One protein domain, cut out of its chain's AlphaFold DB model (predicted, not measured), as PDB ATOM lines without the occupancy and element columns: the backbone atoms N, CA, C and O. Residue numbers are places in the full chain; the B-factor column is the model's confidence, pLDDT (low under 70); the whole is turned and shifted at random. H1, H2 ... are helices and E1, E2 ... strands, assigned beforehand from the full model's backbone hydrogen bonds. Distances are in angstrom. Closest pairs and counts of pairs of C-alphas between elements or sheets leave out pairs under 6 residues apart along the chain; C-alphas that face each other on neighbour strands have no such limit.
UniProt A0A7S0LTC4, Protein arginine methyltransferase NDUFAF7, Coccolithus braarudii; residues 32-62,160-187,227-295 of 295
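Overview. This is residues 32 to 62, 160 to 187 and 227 to 295 of the 295 residues of the protein "Protein arginine methyltransferase NDUFAF7" of Coccolithus braarudii (UniProt A0A7S0LTC4). A four-stranded sheet runs through the body; the helices H2 and H3, in contact with each other, cover part of it, while H4 sits over edge strand E3 with little H5 beside it. The loop 266 to 278 makes one end of the long axis, and H1 packs on H2. The printed part has 128 residues, with five named helices and four named strands in the order H1 E1 H2 E2 H3 E3 H4 H5 E4 along the chain; the class is mixed, helices and strands, and the mixed sheet runs E1 E2 E4 E3. It is compact, with a radius of gyration of the C-alphas of 16.0 A, and only just elongated, spanning 51 by 33 by 25 A.

Along the chain. H1 is residues 32 to 36, from C-alpha 32 at (-71.356, 231.987, -26.017). E1 is 47 to 53, 19.4 A; H2, 160 to 172, 18.4 A; E2, 175 to 183, 26.0 A; H3, 230 to 244, 21.4 A. E3 is 254 to 257, H4 258 to 265, H5 279 to 282, and E4 287 to 291, 13.3 A, ending at (-71.989, 208.054, -25.035).

Arrangement. E1 and E2 are parallel, with N 177 and O 48 2.7 A apart. E2 and E4 are antiparallel, with N 290 and O 180 at 2.8 A; E4 and E3 likewise, with N 289 and O 256 at 2.8 A. H2 and H3 only graze the sheet; they touch each other, Arg 167 and Ala 240 having the closest C-alphas at 5.0 A, at a steep tilt of 42 degrees, the same way. H1 touches H2, the closest C-alphas being those of Val 35 and Leu 165, 5.4 A. H4 is on the sheet at a height of 7.8 A, over E3 and along the strands, 21 degrees on the local plane, its line rising 39 degrees, only just short of standing up from the sheet. H5, not on the sheet, touches H4, the closest C-alphas being those of Ala 259 and Leu 281, 4.4 A. H1 to H4 have every O i to N i+4 pair within hydrogen-bond range; H5 is too short for one.

Size, cuts and confidence. The C-alphas farthest apart, of Ala 246 and Asp 275, are 52.6 A apart. Residues 63 to 159 and 188 to 226 are not printed; the C-alpha gaps are 6.3 A and 8.8 A. The link H4 to H5 is long. Confidence is under 70 at 32, 34 to 40, 245 to 251 and 294 to 295.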
ATOM      1  N   ASP A  32     -72.203 231.616 -24.876       66.50
ATOM      2  CA  ASP A  32     -71.356 231.987 -26.017       66.50
ATOM      3  C   ASP A  32     -69.857 231.921 -25.675       66.50
ATOM      4  O   ASP A  32     -69.054 231.431 -26.463       66.50
ATOM      5  N   SER A  33     -69.473 232.298 -24.455       70.44
ATOM      6  CA  SER A  33     -68.076 232.289 -24.002       70.44
ATOM      7  C   SER A  33     -67.494 230.873 -23.910       70.44
ATOM      8  O   SER A  33     -66.313 230.675 -24.179       70.44
ATOM      9  N   TRP A  34     -68.314 229.868 -23.579       65.50
ATOM     10  CA  TRP A  34     -67.897 228.456 -23.614       65.50
ATOM     11  C   TRP A  34     -67.640 227.937 -25.032       65.50
ATOM     12  O   TRP A  34     -66.900 226.969 -25.210       65.50
ATOM     13  N   VAL A  35     -68.288 228.553 -26.015       67.06
ATOM     14  CA  VAL A  35     -68.381 228.086 -27.397       67.06
ATOM     15  C   VAL A  35     -67.353 228.805 -28.284       67.06
ATOM     16  O   VAL A  35     -66.713 228.166 -29.116       67.06
ATOM     17  N   GLU A  36     -67.145 230.108 -28.078       65.69
ATOM     18  CA  GLU A  36     -66.293 230.956 -28.923       65.69
ATOM     19  C   GLU A  36     -64.870 231.153 -28.375       65.69
ATOM     20  O   GLU A  36     -63.908 231.135 -29.146       65.69
ATOM     21  N   GLU A  37     -64.699 231.306 -27.056       62.94
ATOM     22  CA  GLU A  37     -63.402 231.637 -26.444       62.94
ATOM     23  C   GLU A  37     -63.088 230.775 -25.210       62.94
ATOM     24  O   GLU A  37     -63.184 231.216 -24.062       62.94
ATOM     25  N   PRO A  38     -62.602 229.541 -25.412       58.28
ATOM     26  CA  PRO A  38     -62.401 228.590 -24.324       58.28
ATOM     27  C   PRO A  38     -61.197 228.858 -23.401       58.28
ATOM     28  O   PRO A  38     -60.702 227.944 -22.738       58.28
ATOM     29  N   ALA A  39     -60.701 230.093 -23.312       57.75
ATOM     30  CA  ALA A  39     -59.488 230.446 -22.565       57.75
ATOM     31  C   ALA A  39     -59.511 230.039 -21.072       57.75
ATOM     32  O   ALA A  39     -58.476 230.058 -20.403       57.75
ATOM     33  N   HIS A  40     -60.680 229.666 -20.552       64.56
ATOM     34  CA  HIS A  40     -60.918 229.271 -19.169       64.56
ATOM     35  C   HIS A  40     -60.615 227.797 -18.866       64.56
ATOM     36  O   HIS A  40     -60.403 227.461 -17.704       64.56
ATOM     37  N   VAL A  41     -60.546 226.924 -19.877       71.25
ATOM     38  CA  VAL A  41     -60.216 225.505 -19.698       71.25
ATOM     39  C   VAL A  41     -58.857 225.233 -20.321       71.25
ATOM     40  O   VAL A  41     -58.697 225.257 -21.540       71.25
ATOM     41  N   GLN A  42     -57.855 224.962 -19.484       74.00
ATOM     42  CA  GLN A  42     -56.559 224.540 -20.000       74.00
ATOM     43  C   GLN A  42     -56.634 223.091 -20.488       74.00
ATOM     44  O   GLN A  42     -57.113 222.234 -19.738       74.00
ATOM     45  N   PRO A  43     -56.131 222.794 -21.702       81.06
ATOM     46  CA  PRO A  43     -56.031 221.426 -22.172       81.06
ATOM     47  C   PRO A  43     -55.267 220.560 -21.176       81.06
ATOM     48  O   PRO A  43     -54.216 220.953 -20.663       81.06
ATOM     49  N   SER A  44     -55.795 219.373 -20.912       83.38
ATOM     50  CA  SER A  44     -55.249 218.459 -19.920       83.38
ATOM     51  C   SER A  44     -55.286 217.030 -20.443       83.38
ATOM     52  O   SER A  44     -56.316 216.545 -20.911       83.38
ATOM     53  N   GLU A  45     -54.139 216.360 -20.376       83.44
ATOM     54  CA  GLU A  45     -54.016 214.937 -20.698       83.44
ATOM     55  C   GLU A  45     -54.583 214.060 -19.572       83.44
ATOM     56  O   GLU A  45     -54.678 214.491 -18.419       83.44
ATOM     57  N   GLY A  46     -54.923 212.810 -19.892       84.62
ATOM     58  CA  GLY A  46     -55.486 211.851 -18.947       84.62
ATOM     59  C   GLY A  46     -57.003 211.671 -19.065       84.62
ATOM     60  O   GLY A  46     -57.662 212.354 -19.847       84.62
ATOM     61  N   PRO A  47     -57.577 210.719 -18.308       88.94
ATOM     62  CA  PRO A  47     -58.977 210.346 -18.447       88.94
ATOM     63  C   PRO A  47     -59.896 211.449 -17.919       88.94
ATOM     64  O   PRO A  47     -59.841 211.807 -16.741       88.94
ATOM     65  N   TRP A  48     -60.790 211.930 -18.781       89.94
ATOM     66  CA  TRP A  48     -61.822 212.905 -18.427       89.94
ATOM     67  C   TRP A  48     -63.205 212.279 -18.533       89.94
ATOM     68  O   TRP A  48     -63.468 211.520 -19.458       89.94
ATOM     69  N   PHE A  49     -64.107 212.632 -17.622       92.88
ATOM     70  CA  PHE A  49     -65.535 212.363 -17.771       92.88
ATOM     71  C   PHE A  49     -66.230 213.693 -18.015       92.88
ATOM     72  O   PHE A  49     -66.205 214.572 -17.154       92.88
ATOM     73  N   VAL A  50     -66.817 213.847 -19.196       92.94
ATOM     74  CA  VAL A  50     -67.556 215.043 -19.589       92.94
ATOM     75  C   VAL A  50     -69.030 214.682 -19.632       92.94
ATOM     76  O   VAL A  50     -69.446 213.829 -20.415       92.94
ATOM     77  N   LEU A  51     -69.804 215.325 -18.764       95.31
ATOM     78  CA  LEU A  51     -71.251 215.174 -18.681       95.31
ATOM     79  C   LEU A  51     -71.890 216.482 -19.140       95.31
ATOM     80  O   LEU A  51     -71.594 217.531 -18.568       95.31
ATOM     81  N   ALA A  52     -72.765 216.418 -20.136       93.69
ATOM     82  CA  ALA A  52     -73.624 217.537 -20.504       93.69
ATOM     83  C   ALA A  52     -75.061 217.027 -20.628       93.69
ATOM     84  O   ALA A  52     -75.386 216.237 -21.511       93.69
ATOM     85  N   LEU A  53     -75.888 217.413 -19.665       95.06
ATOM     86  CA  LEU A  53     -77.245 216.912 -19.482       95.06
ATOM     87  C   LEU A  53     -78.181 218.113 -19.590       95.06
ATOM     88  O   LEU A  53     -77.960 219.069 -18.845       95.06
ATOM     89  N   GLU A  54     -79.164 218.054 -20.493       92.44
ATOM     90  CA  GLU A  54     -80.105 219.156 -20.770       92.44
ATOM     91  C   GLU A  54     -79.351 220.466 -21.062       92.44
ATOM     92  O   GLU A  54     -79.429 221.454 -20.329       92.44
ATOM     93  N   LEU A  55     -78.501 220.415 -22.092       92.25
ATOM     94  CA  LEU A  55     -77.630 221.524 -22.492       92.25
ATOM     95  C   LEU A  55     -77.798 221.862 -23.971       92.25
ATOM     96  O   LEU A  55     -77.757 223.034 -24.332       92.25
ATOM     97  N   LEU A  56     -77.879 220.840 -24.822       94.06
ATOM     98  CA  LEU A  56     -77.809 220.944 -26.276       94.06
ATOM     99  C   LEU A  56     -79.044 221.616 -26.864       94.06
ATOM    100  O   LEU A  56     -78.905 222.386 -27.812       94.06
ATOM    101  N   ASP A  57     -80.219 221.345 -26.301       93.06
ATOM    102  CA  ASP A  57     -81.482 221.959 -26.709       93.06
ATOM    103  C   ASP A  57     -81.464 223.487 -26.586       93.06
ATOM    104  O   ASP A  57     -82.041 224.181 -27.419       93.06
ATOM    105  N   ASN A  58     -80.741 224.004 -25.597       91.56
ATOM    106  CA  ASN A  58     -80.576 225.426 -25.316       91.56
ATOM    107  C   ASN A  58     -79.371 226.060 -26.031       91.56
ATOM    108  O   ASN A  58     -79.146 227.271 -25.921       91.56
ATOM    109  N   LEU A  59     -78.552 225.270 -26.739       92.00
ATOM    110  CA  LEU A  59     -77.414 225.818 -27.469       92.00
ATOM    111  C   LEU A  59     -77.880 226.580 -28.721       92.00
ATOM    112  O   LEU A  59     -78.725 226.085 -29.476       92.00
ATOM    113  N   PRO A  60     -77.290 227.759 -29.003       91.94
ATOM    114  CA  PRO A  60     -77.639 228.533 -30.184       91.94
ATOM    115  C   PRO A  60     -77.481 227.737 -31.483       91.94
ATOM    116  O   PRO A  60     -76.456 227.093 -31.722       91.94
ATOM    117  N   HIS A  61     -78.494 227.833 -32.339       94.75
ATOM    118  CA  HIS A  61     -78.428 227.376 -33.718       94.75
ATOM    119  C   HIS A  61     -78.410 228.582 -34.652       94.75
ATOM    120  O   HIS A  61     -79.219 229.501 -34.503       94.75
ATOM    121  N   ASP A  62     -77.530 228.558 -35.646       96.62
ATOM    122  CA  ASP A  62     -77.609 229.509 -36.751       96.62
ATOM    123  C   ASP A  62     -78.711 229.086 -37.713       96.62
ATOM    124  O   ASP A  62     -78.944 227.895 -37.923       96.62
ATOM    125  N   THR A 160     -74.532 224.845 -34.795       95.81
ATOM    126  CA  THR A 160     -73.175 225.403 -34.866       95.81
ATOM    127  C   THR A 160     -72.509 225.476 -33.491       95.81
ATOM    128  O   THR A 160     -71.340 225.106 -33.353       95.81
ATOM    129  N   ALA A 161     -73.246 225.881 -32.450       94.00
ATOM    130  CA  ALA A 161     -72.711 225.930 -31.090       94.00
ATOM    131  C   ALA A 161     -72.390 224.528 -30.545       94.00
ATOM    132  O   ALA A 161     -71.372 224.349 -29.872       94.00
ATOM    133  N   SER A 162     -73.186 223.509 -30.889       95.00
ATOM    134  CA  SER A 162     -72.890 222.115 -30.539       95.00
ATOM    135  C   SER A 162     -71.589 221.643 -31.195       95.00
ATOM    136  O   SER A 162     -70.767 221.007 -30.538       95.00
ATOM    137  N   TRP A 163     -71.351 221.991 -32.465       95.12
ATOM    138  CA  TRP A 163     -70.082 221.696 -33.143       95.12
ATOM    139  C   TRP A 163     -68.881 222.328 -32.432       95.12
ATOM    140  O   TRP A 163     -67.887 221.650 -32.165       95.12
ATOM    141  N   LEU A 164     -68.977 223.613 -32.097       92.94
ATOM    142  CA  LEU A 164     -67.924 224.343 -31.395       92.94
ATOM    143  C   LEU A 164     -67.651 223.754 -29.998       92.94
ATOM    144  O   LEU A 164     -66.491 223.520 -29.652       92.94
ATOM    145  N   LEU A 165     -68.698 223.392 -29.247       91.56
ATOM    146  CA  LEU A 165     -68.574 222.676 -27.975       91.56
ATOM    147  C   LEU A 165     -67.835 221.338 -28.142       91.56
ATOM    148  O   LEU A 165     -66.886 221.053 -27.409       91.56
ATOM    149  N   LEU A 166     -68.237 220.513 -29.115       92.38
ATOM    150  CA  LEU A 166     -67.607 219.213 -29.371       92.38
ATOM    151  C   LEU A 166     -66.135 219.357 -29.763       92.38
ATOM    152  O   LEU A 166     -65.292 218.592 -29.280       92.38
ATOM    153  N   ARG A 167     -65.807 220.345 -30.604       90.69
ATOM    154  CA  ARG A 167     -64.419 220.686 -30.933       90.69
ATOM    155  C   ARG A 167     -63.629 221.028 -29.686       90.69
ATOM    156  O   ARG A 167     -62.562 220.453 -29.477       90.69
ATOM    157  N   HIS A 168     -64.175 221.897 -28.843       88.25
ATOM    158  CA  HIS A 168     -63.504 222.307 -27.625       88.25
ATOM    159  C   HIS A 168     -63.247 221.122 -26.683       88.25
ATOM    160  O   HIS A 168     -62.125 220.938 -26.214       88.25
ATOM    161  N   ILE A 169     -64.242 220.254 -26.477       89.38
ATOM    162  CA  ILE A 169     -64.092 219.035 -25.670       89.38
ATOM    163  C   ILE A 169     -62.984 218.128 -26.239       89.38
ATOM    164  O   ILE A 169     -62.150 217.620 -25.489       89.38
ATOM    165  N   CYS A 170     -62.933 217.937 -27.561       89.00
ATOM    166  CA  CYS A 170     -61.903 217.119 -28.213       89.00
ATOM    167  C   CYS A 170     -60.493 217.728 -28.123       89.00
ATOM    168  O   CYS A 170     -59.502 217.000 -28.009       89.00
ATOM    169  N   GLU A 171     -60.386 219.054 -28.190       86.62
ATOM    170  CA  GLU A 171     -59.119 219.783 -28.118       86.62
ATOM    171  C   GLU A 171     -58.578 219.830 -26.679       86.62
ATOM    172  O   GLU A 171     -57.406 219.508 -26.459       86.62
ATOM    173  N   SER A 172     -59.434 220.133 -25.701       86.94
ATOM    174  CA  SER A 172     -59.059 220.252 -24.288       86.94
ATOM    175  C   SER A 172     -58.858 218.919 -23.588       86.94
ATOM    176  O   SER A 172     -57.946 218.788 -22.775       86.94
ATOM    177  N   PHE A 173     -59.689 217.925 -23.905       88.75
ATOM    178  CA  PHE A 173     -59.756 216.661 -23.175       88.75
ATOM    179  C   PHE A 173     -59.634 215.478 -24.145       88.75
ATOM    180  O   PHE A 173     -60.616 214.799 -24.426       88.75
ATOM    181  N   PRO A 174     -58.454 215.197 -24.716       86.25
ATOM    182  CA  PRO A 174     -58.304 214.184 -25.768       86.25
ATOM    183  C   PRO A 174     -58.760 212.775 -25.390       86.25
ATOM    184  O   PRO A 174     -59.211 212.017 -26.247       86.25
ATOM    185  N   GLU A 175     -58.644 212.410 -24.119       87.12
ATOM    186  CA  GLU A 175     -59.008 211.092 -23.594       87.12
ATOM    187  C   GLU A 175     -60.354 211.144 -22.848       87.12
ATOM    188  O   GLU A 175     -60.596 210.375 -21.918       87.12
ATOM    189  N   HIS A 176     -61.242 212.068 -23.237       90.50
ATOM    190  CA  HIS A 176     -62.563 212.175 -22.630       90.50
ATOM    191  C   HIS A 176     -63.445 210.959 -22.924       90.50
ATOM    192  O   HIS A 176     -63.477 210.430 -24.039       90.50
ATOM    193  N   GLN A 177     -64.232 210.607 -21.917       92.06
ATOM    194  CA  GLN A 177     -65.473 209.863 -22.002       92.06
ATOM    195  C   GLN A 177     -66.610 210.875 -21.943       92.06
ATOM    196  O   GLN A 177     -66.692 211.669 -21.007       92.06
ATOM    197  N   LEU A 178     -67.448 210.876 -22.968       93.56
ATOM    198  CA  LEU A 178     -68.525 211.833 -23.141       93.56
ATOM    199  C   LEU A 178     -69.857 211.163 -22.824       93.56
ATOM    200  O   LEU A 178     -70.095 210.030 -23.238       93.56
ATOM    201  N   THR A 179     -70.722 211.862 -22.101       96.44
ATOM    202  CA  THR A 179     -72.144 211.537 -21.967       96.44
ATOM    203  C   THR A 179     -72.939 212.813 -22.197       96.44
ATOM    204  O   THR A 179     -72.863 213.743 -21.394       96.44
ATOM    205  N   LEU A 180     -73.666 212.854 -23.312       96.94
ATOM    206  CA  LEU A 180     -74.584 213.930 -23.665       96.94
ATOM    207  C   LEU A 180     -76.007 213.393 -23.626       96.94
ATOM    208  O   LEU A 180     -76.272 212.390 -24.279       96.94
ATOM    209  N   ALA A 181     -76.902 214.034 -22.885       97.19
ATOM    210  CA  ALA A 181     -78.303 213.633 -22.809       97.19
ATOM    211  C   ALA A 181     -79.203 214.837 -23.057       97.19
ATOM    212  O   ALA A 181     -79.022 215.870 -22.412       97.19
ATOM    213  N   ASP A 182     -80.144 214.693 -23.987       97.44
ATOM    214  CA  ASP A 182     -81.059 215.771 -24.356       97.44
ATOM    215  C   ASP A 182     -82.281 215.264 -25.134       97.44
ATOM    216  O   ASP A 182     -82.354 214.084 -25.506       97.44
ATOM    217  N   PHE A 183     -83.234 216.155 -25.406       94.75
ATOM    218  CA  PHE A 183     -84.385 215.869 -26.252       94.75
ATOM    219  C   PHE A 183     -83.942 215.517 -27.672       94.75
ATOM    220  O   PHE A 183     -83.313 216.322 -28.356       94.75
ATOM    221  N   ASN A 184     -84.308 214.329 -28.152       92.88
ATOM    222  CA  ASN A 184     -84.145 213.955 -29.561       92.88
ATOM    223  C   ASN A 184     -85.402 214.254 -30.388       92.88
ATOM    224  O   ASN A 184     -85.373 214.151 -31.611       92.88
ATOM    225  N   TYR A 185     -86.506 214.607 -29.726       91.69
ATOM    226  CA  TYR A 185     -87.739 215.012 -30.375       91.69
ATOM    227  C   TYR A 185     -88.483 216.057 -29.544       91.69
ATOM    228  O   TYR A 185     -88.761 215.870 -28.356       91.69
ATOM    229  N   LEU A 186     -88.871 217.130 -30.220       87.88
ATOM    230  CA  LEU A 186     -89.829 218.117 -29.751       87.88
ATOM    231  C   LEU A 186     -90.949 218.182 -30.796       87.88
ATOM    232  O   LEU A 186     -90.640 218.156 -31.990       87.88
ATOM    233  N   PRO A 187     -92.234 218.259 -30.397       82.38
ATOM    234  CA  PRO A 187     -93.323 218.408 -31.353       82.38
ATOM    235  C   PRO A 187     -93.058 219.605 -32.280       82.38
ATOM    236  O   PRO A 187     -92.902 220.721 -31.774       82.38
ATOM    237  N   ALA A 227     -84.736 220.449 -30.864       94.81
ATOM    238  CA  ALA A 227     -84.549 219.010 -30.785       94.81
ATOM    239  C   ALA A 227     -83.135 218.674 -31.284       94.81
ATOM    240  O   ALA A 227     -82.654 219.219 -32.278       94.81
ATOM    241  N   THR A 228     -82.458 217.762 -30.595       96.00
ATOM    242  CA  THR A 228     -81.108 217.336 -30.958       96.00
ATOM    243  C   THR A 228     -81.171 216.198 -31.971       96.00
ATOM    244  O   THR A 228     -81.662 215.109 -31.675       96.00
ATOM    245  N   HIS A 229     -80.590 216.404 -33.155       95.88
ATOM    246  CA  HIS A 229     -80.357 215.316 -34.103       95.88
ATOM    247  C   HIS A 229     -79.079 214.549 -33.730       95.88
ATOM    248  O   HIS A 229     -77.965 214.919 -34.112       95.88
ATOM    249  N   PHE A 230     -79.234 213.487 -32.941       95.94
ATOM    250  CA  PHE A 230     -78.109 212.751 -32.359       95.94
ATOM    251  C   PHE A 230     -77.180 212.094 -33.393       95.94
ATOM    252  O   PHE A 230     -75.969 212.082 -33.181       95.94
ATOM    253  N   ASP A 231     -77.692 211.665 -34.548       94.81
ATOM    254  CA  ASP A 231     -76.857 211.122 -35.630       94.81
ATOM    255  C   ASP A 231     -75.913 212.194 -36.206       94.81
ATOM    256  O   ASP A 231     -74.731 211.940 -36.457       94.81
ATOM    257  N   SER A 232     -76.400 213.436 -36.349       96.00
ATOM    258  CA  SER A 232     -75.538 214.571 -36.700       96.00
ATOM    259  C   SER A 232     -74.508 214.840 -35.609       96.00
ATOM    260  O   SER A 232     -73.354 215.121 -35.920       96.00
ATOM    261  N   LEU A 233     -74.891 214.733 -34.336       96.25
ATOM    262  CA  LEU A 233     -73.995 214.967 -33.206       96.25
ATOM    263  C   LEU A 233     -72.870 213.920 -33.123       96.25
ATOM    264  O   LEU A 233     -71.717 214.286 -32.893       96.25
ATOM    265  N   GLU A 234     -73.172 212.642 -33.370       95.25
ATOM    266  CA  GLU A 234     -72.171 211.574 -33.494       95.25
ATOM    267  C   GLU A 234     -71.185 211.857 -34.627       95.25
ATOM    268  O   GLU A 234     -69.968 211.777 -34.435       95.25
ATOM    269  N   PHE A 235     -71.705 212.228 -35.802       94.81
ATOM    270  CA  PHE A 235     -70.877 212.568 -36.954       94.81
ATOM    271  C   PHE A 235     -69.963 213.765 -36.660       94.81
ATOM    272  O   PHE A 235     -68.758 213.711 -36.923       94.81
ATOM    273  N   LEU A 236     -70.511 214.829 -36.066       95.00
ATOM    274  CA  LEU A 236     -69.759 216.019 -35.673       95.00
ATOM    275  C   LEU A 236     -68.697 215.688 -34.614       95.00
ATOM    276  O   LEU A 236     -67.570 216.171 -34.706       95.00
ATOM    277  N   HIS A 237     -68.990 214.821 -33.645       94.06
ATOM    278  CA  HIS A 237     -67.994 214.382 -32.662       94.06
ATOM    279  C   HIS A 237     -66.844 213.615 -33.327       94.06
ATOM    280  O   HIS A 237     -65.672 213.922 -33.088       94.06
ATOM    281  N   ALA A 238     -67.159 212.684 -34.232       92.12
ATOM    282  CA  ALA A 238     -66.156 211.945 -34.993       92.12
ATOM    283  C   ALA A 238     -65.295 212.875 -35.871       92.12
ATOM    284  O   ALA A 238     -64.067 212.719 -35.940       92.12
ATOM    285  N   ALA A 239     -65.908 213.883 -36.499       91.94
ATOM    286  CA  ALA A 239     -65.204 214.900 -37.274       91.94
ATOM    287  C   ALA A 239     -64.277 215.754 -36.390       91.94
ATOM    288  O   ALA A 239     -63.111 215.948 -36.740       91.94
ATOM    289  N   ALA A 240     -64.740 216.195 -35.216       90.56
ATOM    290  CA  ALA A 240     -63.947 216.968 -34.256       90.56
ATOM    291  C   ALA A 240     -62.735 216.177 -33.728       90.56
ATOM    292  O   ALA A 240     -61.621 216.702 -33.662       90.56
ATOM    293  N   ARG A 241     -62.914 214.884 -33.426       88.00
ATOM    294  CA  ARG A 241     -61.818 213.968 -33.061       88.00
ATOM    295  C   ARG A 241     -60.782 213.847 -34.180       88.00
ATOM    296  O   ARG A 241     -59.583 213.967 -33.925       88.00
ATOM    297  N   SER A 242     -61.244 213.641 -35.414       85.25
ATOM    298  CA  SER A 242     -60.379 213.479 -36.593       85.25
ATOM    299  C   SER A 242     -59.597 214.753 -36.919       85.25
ATOM    300  O   SER A 242     -58.444 214.679 -37.344       85.25
ATOM    301  N   TRP A 243     -60.197 215.921 -36.670       79.88
ATOM    302  CA  TRP A 243     -59.564 217.227 -36.860       79.88
ATOM    303  C   TRP A 243     -58.309 217.405 -35.995       79.88
ATOM    304  O   TRP A 243     -57.330 218.004 -36.436       79.88
ATOM    305  N   ARG A 244     -58.306 216.852 -34.774       70.62
ATOM    306  CA  ARG A 244     -57.162 216.927 -33.852       70.62
ATOM    307  C   ARG A 244     -55.979 216.078 -34.319       70.62
ATOM    308  O   ARG A 244     -54.833 216.512 -34.215       70.62
ATOM    309  N   SER A 245     -56.227 214.843 -34.749       65.75
ATOM    310  CA  SER A 245     -55.160 213.927 -35.148       65.75
ATOM    311  C   SER A 245     -55.677 212.818 -36.054       65.75
ATOM    312  O   SER A 245     -56.480 211.986 -35.637       65.75
ATOM    313  N   ALA A 246     -55.114 212.728 -37.261       62.09
ATOM    314  CA  ALA A 246     -55.376 211.633 -38.196       62.09
ATOM    315  C   ALA A 246     -54.969 210.246 -37.651       62.09
ATOM    316  O   ALA A 246     -55.332 209.228 -38.234       62.09
ATOM    317  N   SER A 247     -54.197 210.196 -36.557       58.25
ATOM    318  CA  SER A 247     -53.758 208.967 -35.887       58.25
ATOM    319  C   SER A 247     -54.463 208.696 -34.554       58.25
ATOM    320  O   SER A 247     -54.130 207.710 -33.893       58.25
ATOM    321  N   SER A 248     -55.420 209.535 -34.138       59.44
ATOM    322  CA  SER A 248     -56.235 209.234 -32.959       59.44
ATOM    323  C   SER A 248     -57.112 208.008 -33.236       59.44
ATOM    324  O   SER A 248     -57.737 207.940 -34.297       59.44
ATOM    325  N   PRO A 249     -57.179 207.027 -32.316       58.84
ATOM    326  CA  PRO A 249     -58.103 205.912 -32.470       58.84
ATOM    327  C   PRO A 249     -59.531 206.454 -32.589       58.84
ATOM    328  O   PRO A 249     -59.932 207.340 -31.829       58.84
ATOM    329  N   ILE A 250     -60.282 205.931 -33.560       58.44
ATOM    330  CA  ILE A 250     -61.694 206.267 -33.750       58.44
ATOM    331  C   ILE A 250     -62.462 205.650 -32.581       58.44
ATOM    332  O   ILE A 250     -62.846 204.482 -32.604       58.44
ATOM    333  N   VAL A 251     -62.637 206.435 -31.524       66.44
ATOM    334  CA  VAL A 251     -63.578 206.144 -30.449       66.44
ATOM    335  C   VAL A 251     -64.948 206.549 -30.980       66.44
ATOM    336  O   VAL A 251     -65.271 207.734 -31.000       66.44
ATOM    337  N   SER A 252     -65.716 205.580 -31.481       75.94
ATOM    338  CA  SER A 252     -67.065 205.853 -31.980       75.94
ATOM    339  C   SER A 252     -67.961 206.227 -30.808       75.94
ATOM    340  O   SER A 252     -68.104 205.443 -29.867       75.94
ATOM    341  N   ALA A 253     -68.564 207.411 -30.877       90.56
ATOM    342  CA  ALA A 253     -69.750 207.696 -30.092       90.56
ATOM    343  C   ALA A 253     -70.882 206.736 -30.502       90.56
ATOM    344  O   ALA A 253     -70.849 206.152 -31.590       90.56
ATOM    345  N   SER A 254     -71.841 206.542 -29.604       93.44
ATOM    346  CA  SER A 254     -73.066 205.795 -29.872       93.44
ATOM    347  C   SER A 254     -74.235 206.420 -29.130       93.44
ATOM    348  O   SER A 254     -74.118 206.703 -27.934       93.44
ATOM    349  N   THR A 255     -75.360 206.545 -29.812       95.31
ATOM    350  CA  THR A 255     -76.616 207.045 -29.268       95.31
ATOM    351  C   THR A 255     -77.488 205.891 -28.813       95.31
ATOM    352  O   THR A 255     -77.630 204.866 -29.481       95.31
ATOM    353  N   LEU A 256     -78.084 206.063 -27.641       95.12
ATOM    354  CA  LEU A 256     -79.062 205.165 -27.054       95.12
ATOM    355  C   LEU A 256     -80.334 205.958 -26.767       95.12
ATOM    356  O   LEU A 256     -80.261 207.130 -26.401       95.12
ATOM    357  N   SER A 257     -81.492 205.304 -26.851       94.38
ATOM    358  CA  SER A 257     -82.683 205.845 -26.192       94.38
ATOM    359  C   SER A 257     -82.417 205.948 -24.687       94.38
ATOM    360  O   SER A 257     -81.676 205.125 -24.132       94.38
ATOM    361  N   THR A 258     -83.043 206.903 -23.997       94.44
ATOM    362  CA  THR A 258     -82.920 206.978 -22.532       94.44
ATOM    363  C   THR A 258     -83.317 205.661 -21.864       94.44
ATOM    364  O   THR A 258     -82.611 205.191 -20.974       94.44
ATOM    365  N   ALA A 259     -84.361 204.984 -22.349       94.44
ATOM    366  CA  ALA A 259     -84.755 203.677 -21.833       94.44
ATOM    367  C   ALA A 259     -83.643 202.617 -21.977       94.44
ATOM    368  O   ALA A 259     -83.383 201.869 -21.034       94.44
ATOM    369  N   ASP A 260     -82.961 202.543 -23.124       95.25
ATOM    370  CA  ASP A 260     -81.869 201.581 -23.331       95.25
ATOM    371  C   ASP A 260     -80.625 201.931 -22.518       95.25
ATOM    372  O   ASP A 260     -79.976 201.037 -21.967       95.25
ATOM    373  N   PHE A 261     -80.325 203.223 -22.377       95.31
ATOM    374  CA  PHE A 261     -79.279 203.692 -21.478       95.31
ATOM    375  C   PHE A 261     -79.579 203.275 -20.028       95.31
ATOM    376  O   PHE A 261     -78.743 202.646 -19.376       95.31
ATOM    377  N   MET A 262     -80.797 203.525 -19.540       96.00
ATOM    378  CA  MET A 262     -81.201 203.177 -18.175       96.00
ATOM    379  C   MET A 262     -81.210 201.664 -17.944       96.00
ATOM    380  O   MET A 262     -80.680 201.207 -16.937       96.00
ATOM    381  N   ARG A 263     -81.703 200.854 -18.892       95.50
ATOM    382  CA  ARG A 263     -81.619 199.379 -18.803       95.50
ATOM    383  C   ARG A 263     -80.186 198.879 -18.669       95.50
ATOM    384  O   ARG A 263     -79.958 197.839 -18.054       95.50
ATOM    385  N   ARG A 264     -79.233 199.575 -19.290       94.94
ATOM    386  CA  ARG A 264     -77.828 199.171 -19.300       94.94
ATOM    387  C   ARG A 264     -77.072 199.609 -18.049       94.94
ATOM    388  O   ARG A 264     -76.179 198.879 -17.621       94.94
ATOM    389  N   TYR A 265     -77.391 200.780 -17.498       93.50
ATOM    390  CA  TYR A 265     -76.552 201.432 -16.487       93.50
ATOM    391  C   TYR A 265     -77.251 201.727 -15.150       93.50
ATOM    392  O   TYR A 265     -76.555 202.025 -14.180       93.50
ATOM    393  N   ALA A 266     -78.580 201.630 -15.062       94.19
ATOM    394  CA  ALA A 266     -79.348 201.903 -13.846       94.19
ATOM    395  C   ALA A 266     -79.956 200.631 -13.227       94.19
ATOM    396  O   ALA A 266     -80.164 199.618 -13.895       94.19
ATOM    397  N   ASP A 267     -80.292 200.701 -11.936       95.06
ATOM    398  CA  ASP A 267     -81.110 199.690 -11.257       95.06
ATOM    399  C   ASP A 267     -82.597 199.951 -11.536       95.06
ATOM    400  O   ASP A 267     -83.318 200.537 -10.724       95.06
ATOM    401  N   VAL A 268     -83.052 199.541 -12.721       95.12
ATOM    402  CA  VAL A 268     -84.435 199.759 -13.174       95.12
ATOM    403  C   VAL A 268     -85.470 199.016 -12.326       95.12
ATOM    404  O   VAL A 268     -86.626 199.429 -12.276       95.12
ATOM    405  N   ASP A 269     -85.096 197.937 -11.638       94.00
ATOM    406  CA  ASP A 269     -86.034 197.212 -10.778       94.00
ATOM    407  C   ASP A 269     -86.355 198.024  -9.519       94.00
ATOM    408  O   ASP A 269     -87.506 198.044  -9.078       94.00
ATOM    409  N   SER A 270     -85.374 198.768  -8.996       94.81
ATOM    410  CA  SER A 270     -85.580 199.685  -7.868       94.81
ATOM    411  C   SER A 270     -86.491 200.876  -8.189       94.81
ATOM    412  O   SER A 270     -87.062 201.470  -7.272       94.81
ATOM    413  N   THR A 271     -86.660 201.216  -9.472       93.25
ATOM    414  CA  THR A 271     -87.485 202.348  -9.924       93.25
ATOM    415  C   THR A 271     -88.868 201.941 -10.417       93.25
ATOM    416  O   THR A 271     -89.654 202.804 -10.803       93.25
ATOM    417  N   ARG A 272     -89.202 200.645 -10.390       96.00
ATOM    418  CA  ARG A 272     -90.525 200.155 -10.785       96.00
ATOM    419  C   ARG A 272     -91.576 200.507  -9.727       96.00
ATOM    420  O   ARG A 272     -91.485 200.095  -8.570       96.00
ATOM    421  N   CYS A 273     -92.611 201.226 -10.142       95.25
ATOM    422  CA  CYS A 273     -93.782 201.531  -9.331       95.25
ATOM    423  C   CYS A 273     -94.627 200.274  -9.058       95.25
ATOM    424  O   CYS A 273     -94.516 199.248  -9.731       95.25
ATOM    425  N   ALA A 274     -95.499 200.347  -8.050       95.25
ATOM    426  CA  ALA A 274     -96.295 199.201  -7.596       95.25
ATOM    427  C   ALA A 274     -97.260 198.640  -8.662       95.25
ATOM    428  O   ALA A 274     -97.626 197.468  -8.602       95.25
ATOM    429  N   ASP A 275     -97.668 199.465  -9.623       95.00
ATOM    430  CA  ASP A 275     -98.510 199.109 -10.769       95.00
ATOM    431  C   ASP A 275     -97.715 198.562 -11.970       95.00
ATOM    432  O   ASP A 275     -98.306 198.137 -12.960       95.00
ATOM    433  N   GLY A 276     -96.385 198.515 -11.868       93.62
ATOM    434  CA  GLY A 276     -95.486 198.026 -12.906       93.62
ATOM    435  C   GLY A 276     -94.897 199.115 -13.801       93.62
ATOM    436  O   GLY A 276     -93.955 198.791 -14.526       93.62
ATOM    437  N   TYR A 277     -95.380 200.356 -13.709       94.25
ATOM    438  CA  TYR A 277     -94.847 201.519 -14.418       94.25
ATOM    439  C   TYR A 277     -93.390 201.799 -14.028       94.25
ATOM    440  O   TYR A 277     -93.014 201.620 -12.866       94.25
ATOM    441  N   ASN A 278     -92.551 202.231 -14.970       94.62
ATOM    442  CA  ASN A 278     -91.185 202.654 -14.680       94.62
ATOM    443  C   ASN A 278     -90.860 204.022 -15.307       94.62
ATOM    444  O   ASN A 278     -90.590 204.084 -16.509       94.62
ATOM    445  N   PRO A 279     -90.778 205.102 -14.507       92.75
ATOM    446  CA  PRO A 279     -90.540 206.450 -15.025       92.75
ATOM    447  C   PRO A 279     -89.208 206.584 -15.772       92.75
ATOM    448  O   PRO A 279     -89.131 207.304 -16.762       92.75
ATOM    449  N   LEU A 280     -88.167 205.836 -15.379       91.31
ATOM    450  CA  LEU A 280     -86.879 205.866 -16.087       91.31
ATOM    451  C   LEU A 280     -86.948 205.269 -17.499       91.31
ATOM    452  O   LEU A 280     -86.063 205.527 -18.311       91.31
ATOM    453  N   LEU A 281     -87.953 204.436 -17.777       92.81
ATOM    454  CA  LEU A 281     -88.109 203.760 -19.064       92.81
ATOM    455  C   LEU A 281     -89.231 204.353 -19.918       92.81
ATOM    456  O   LEU A 281     -89.220 204.135 -21.128       92.81
ATOM    457  N   GLU A 282     -90.191 205.049 -19.306       90.00
ATOM    458  CA  GLU A 282     -91.460 205.406 -19.952       90.00
ATOM    459  C   GLU A 282     -91.702 206.926 -20.072       90.00
ATOM    460  O   GLU A 282     -92.272 207.339 -21.079       90.00
ATOM    461  N   ASP A 283     -91.235 207.772 -19.138       87.25
ATOM    462  CA  ASP A 283     -91.518 209.226 -19.177       87.25
ATOM    463  C   ASP A 283     -90.723 209.972 -20.261       87.25
ATOM    464  O   ASP A 283     -91.244 210.869 -20.922       87.25
ATOM    465  N   PHE A 284     -89.461 209.600 -20.477       85.00
ATOM    466  CA  PHE A 284     -88.515 210.368 -21.301       85.00
ATOM    467  C   PHE A 284     -88.251 209.723 -22.665       85.00
ATOM    468  O   PHE A 284     -87.115 209.662 -23.136       85.00
ATOM    469  N   SER A 285     -89.305 209.219 -23.310       89.38
ATOM    470  CA  SER A 285     -89.217 208.557 -24.624       89.38
ATOM    471  C   SER A 285     -88.704 209.469 -25.749       89.38
ATOM    472  O   SER A 285     -88.199 208.971 -26.750       89.38
ATOM    473  N   ASN A 286     -88.792 210.789 -25.570       90.81
ATOM    474  CA  ASN A 286     -88.308 211.820 -26.487       90.81
ATOM    475  C   ASN A 286     -86.933 212.387 -26.115       90.81
ATOM    476  O   ASN A 286     -86.598 213.506 -26.506       90.81
ATOM    477  N   THR A 287     -86.145 211.614 -25.373       94.12
ATOM    478  CA  THR A 287     -84.753 211.930 -25.065       94.12
ATOM    479  C   THR A 287     -83.836 210.794 -25.501       94.12
ATOM    480  O   THR A 287     -84.202 209.611 -25.449       94.12
ATOM    481  N   SER A 288     -82.618 211.158 -25.882       96.12
ATOM    482  CA  SER A 288     -81.550 210.209 -26.187       96.12
ATOM    483  C   SER A 288     -80.273 210.566 -25.438       96.12
ATOM    484  O   SER A 288     -80.095 211.685 -24.955       96.12
ATOM    485  N   VAL A 289     -79.374 209.586 -25.347       97.31
ATOM    486  CA  VAL A 289     -78.073 209.713 -24.697       97.31
ATOM    487  C   VAL A 289     -76.977 209.297 -25.671       97.31
ATOM    488  O   VAL A 289     -76.905 208.132 -26.063       97.31
ATOM    489  N   LEU A 290     -76.094 210.228 -26.026       97.06
ATOM    490  CA  LEU A 290     -74.843 209.941 -26.722       97.06
ATOM    491  C   LEU A 290     -73.766 209.624 -25.696       97.06
ATOM    492  O   LEU A 290     -73.492 210.417 -24.796       97.06
ATOM    493  N   VAL A 291     -73.114 208.479 -25.867       95.75
ATOM    494  CA  VAL A 291     -71.989 208.054 -25.035       95.75
ATOM    495  C   VAL A 291     -70.769 207.734 -25.882       95.75
ATOM    496  O   VAL A 291     -70.899 207.199 -26.981       95.75
ATOM    497  N   THR A 292     -69.571 207.991 -25.361       91.69
ATOM    498  CA  THR A 292     -68.345 207.384 -25.901       91.69
ATOM    499  C   THR A 292     -67.884 206.252 -24.984       91.69
ATOM    500  O   THR A 292     -68.006 206.367 -23.762       91.69
ATOM    501  N   PRO A 293     -67.351 205.145 -25.529       78.94
ATOM    502  CA  PRO A 293     -66.864 204.045 -24.709       78.94
ATOM    503  C   PRO A 293     -65.710 204.494 -23.809       78.94
ATOM    504  O   PRO A 293     -64.956 205.413 -24.140       78.94
ATOM    505  N   SER A 294     -65.562 203.808 -22.675       62.75
ATOM    506  CA  SER A 294     -64.356 203.917 -21.862       62.75
ATOM    507  C   SER A 294     -63.155 203.414 -22.663       62.75
ATOM    508  O   SER A 294     -63.225 202.329 -23.246       62.75
ATOM    509  N   ALA A 295     -62.103 204.234 -22.721       52.72
ATOM    510  CA  ALA A 295     -60.822 203.885 -23.331       52.72
ATOM    511  C   ALA A 295     -60.146 202.705 -22.616       52.72
ATOM    512  O   ALA A 295     -60.309 202.593 -21.376       52.72
TER     513      ALA A 295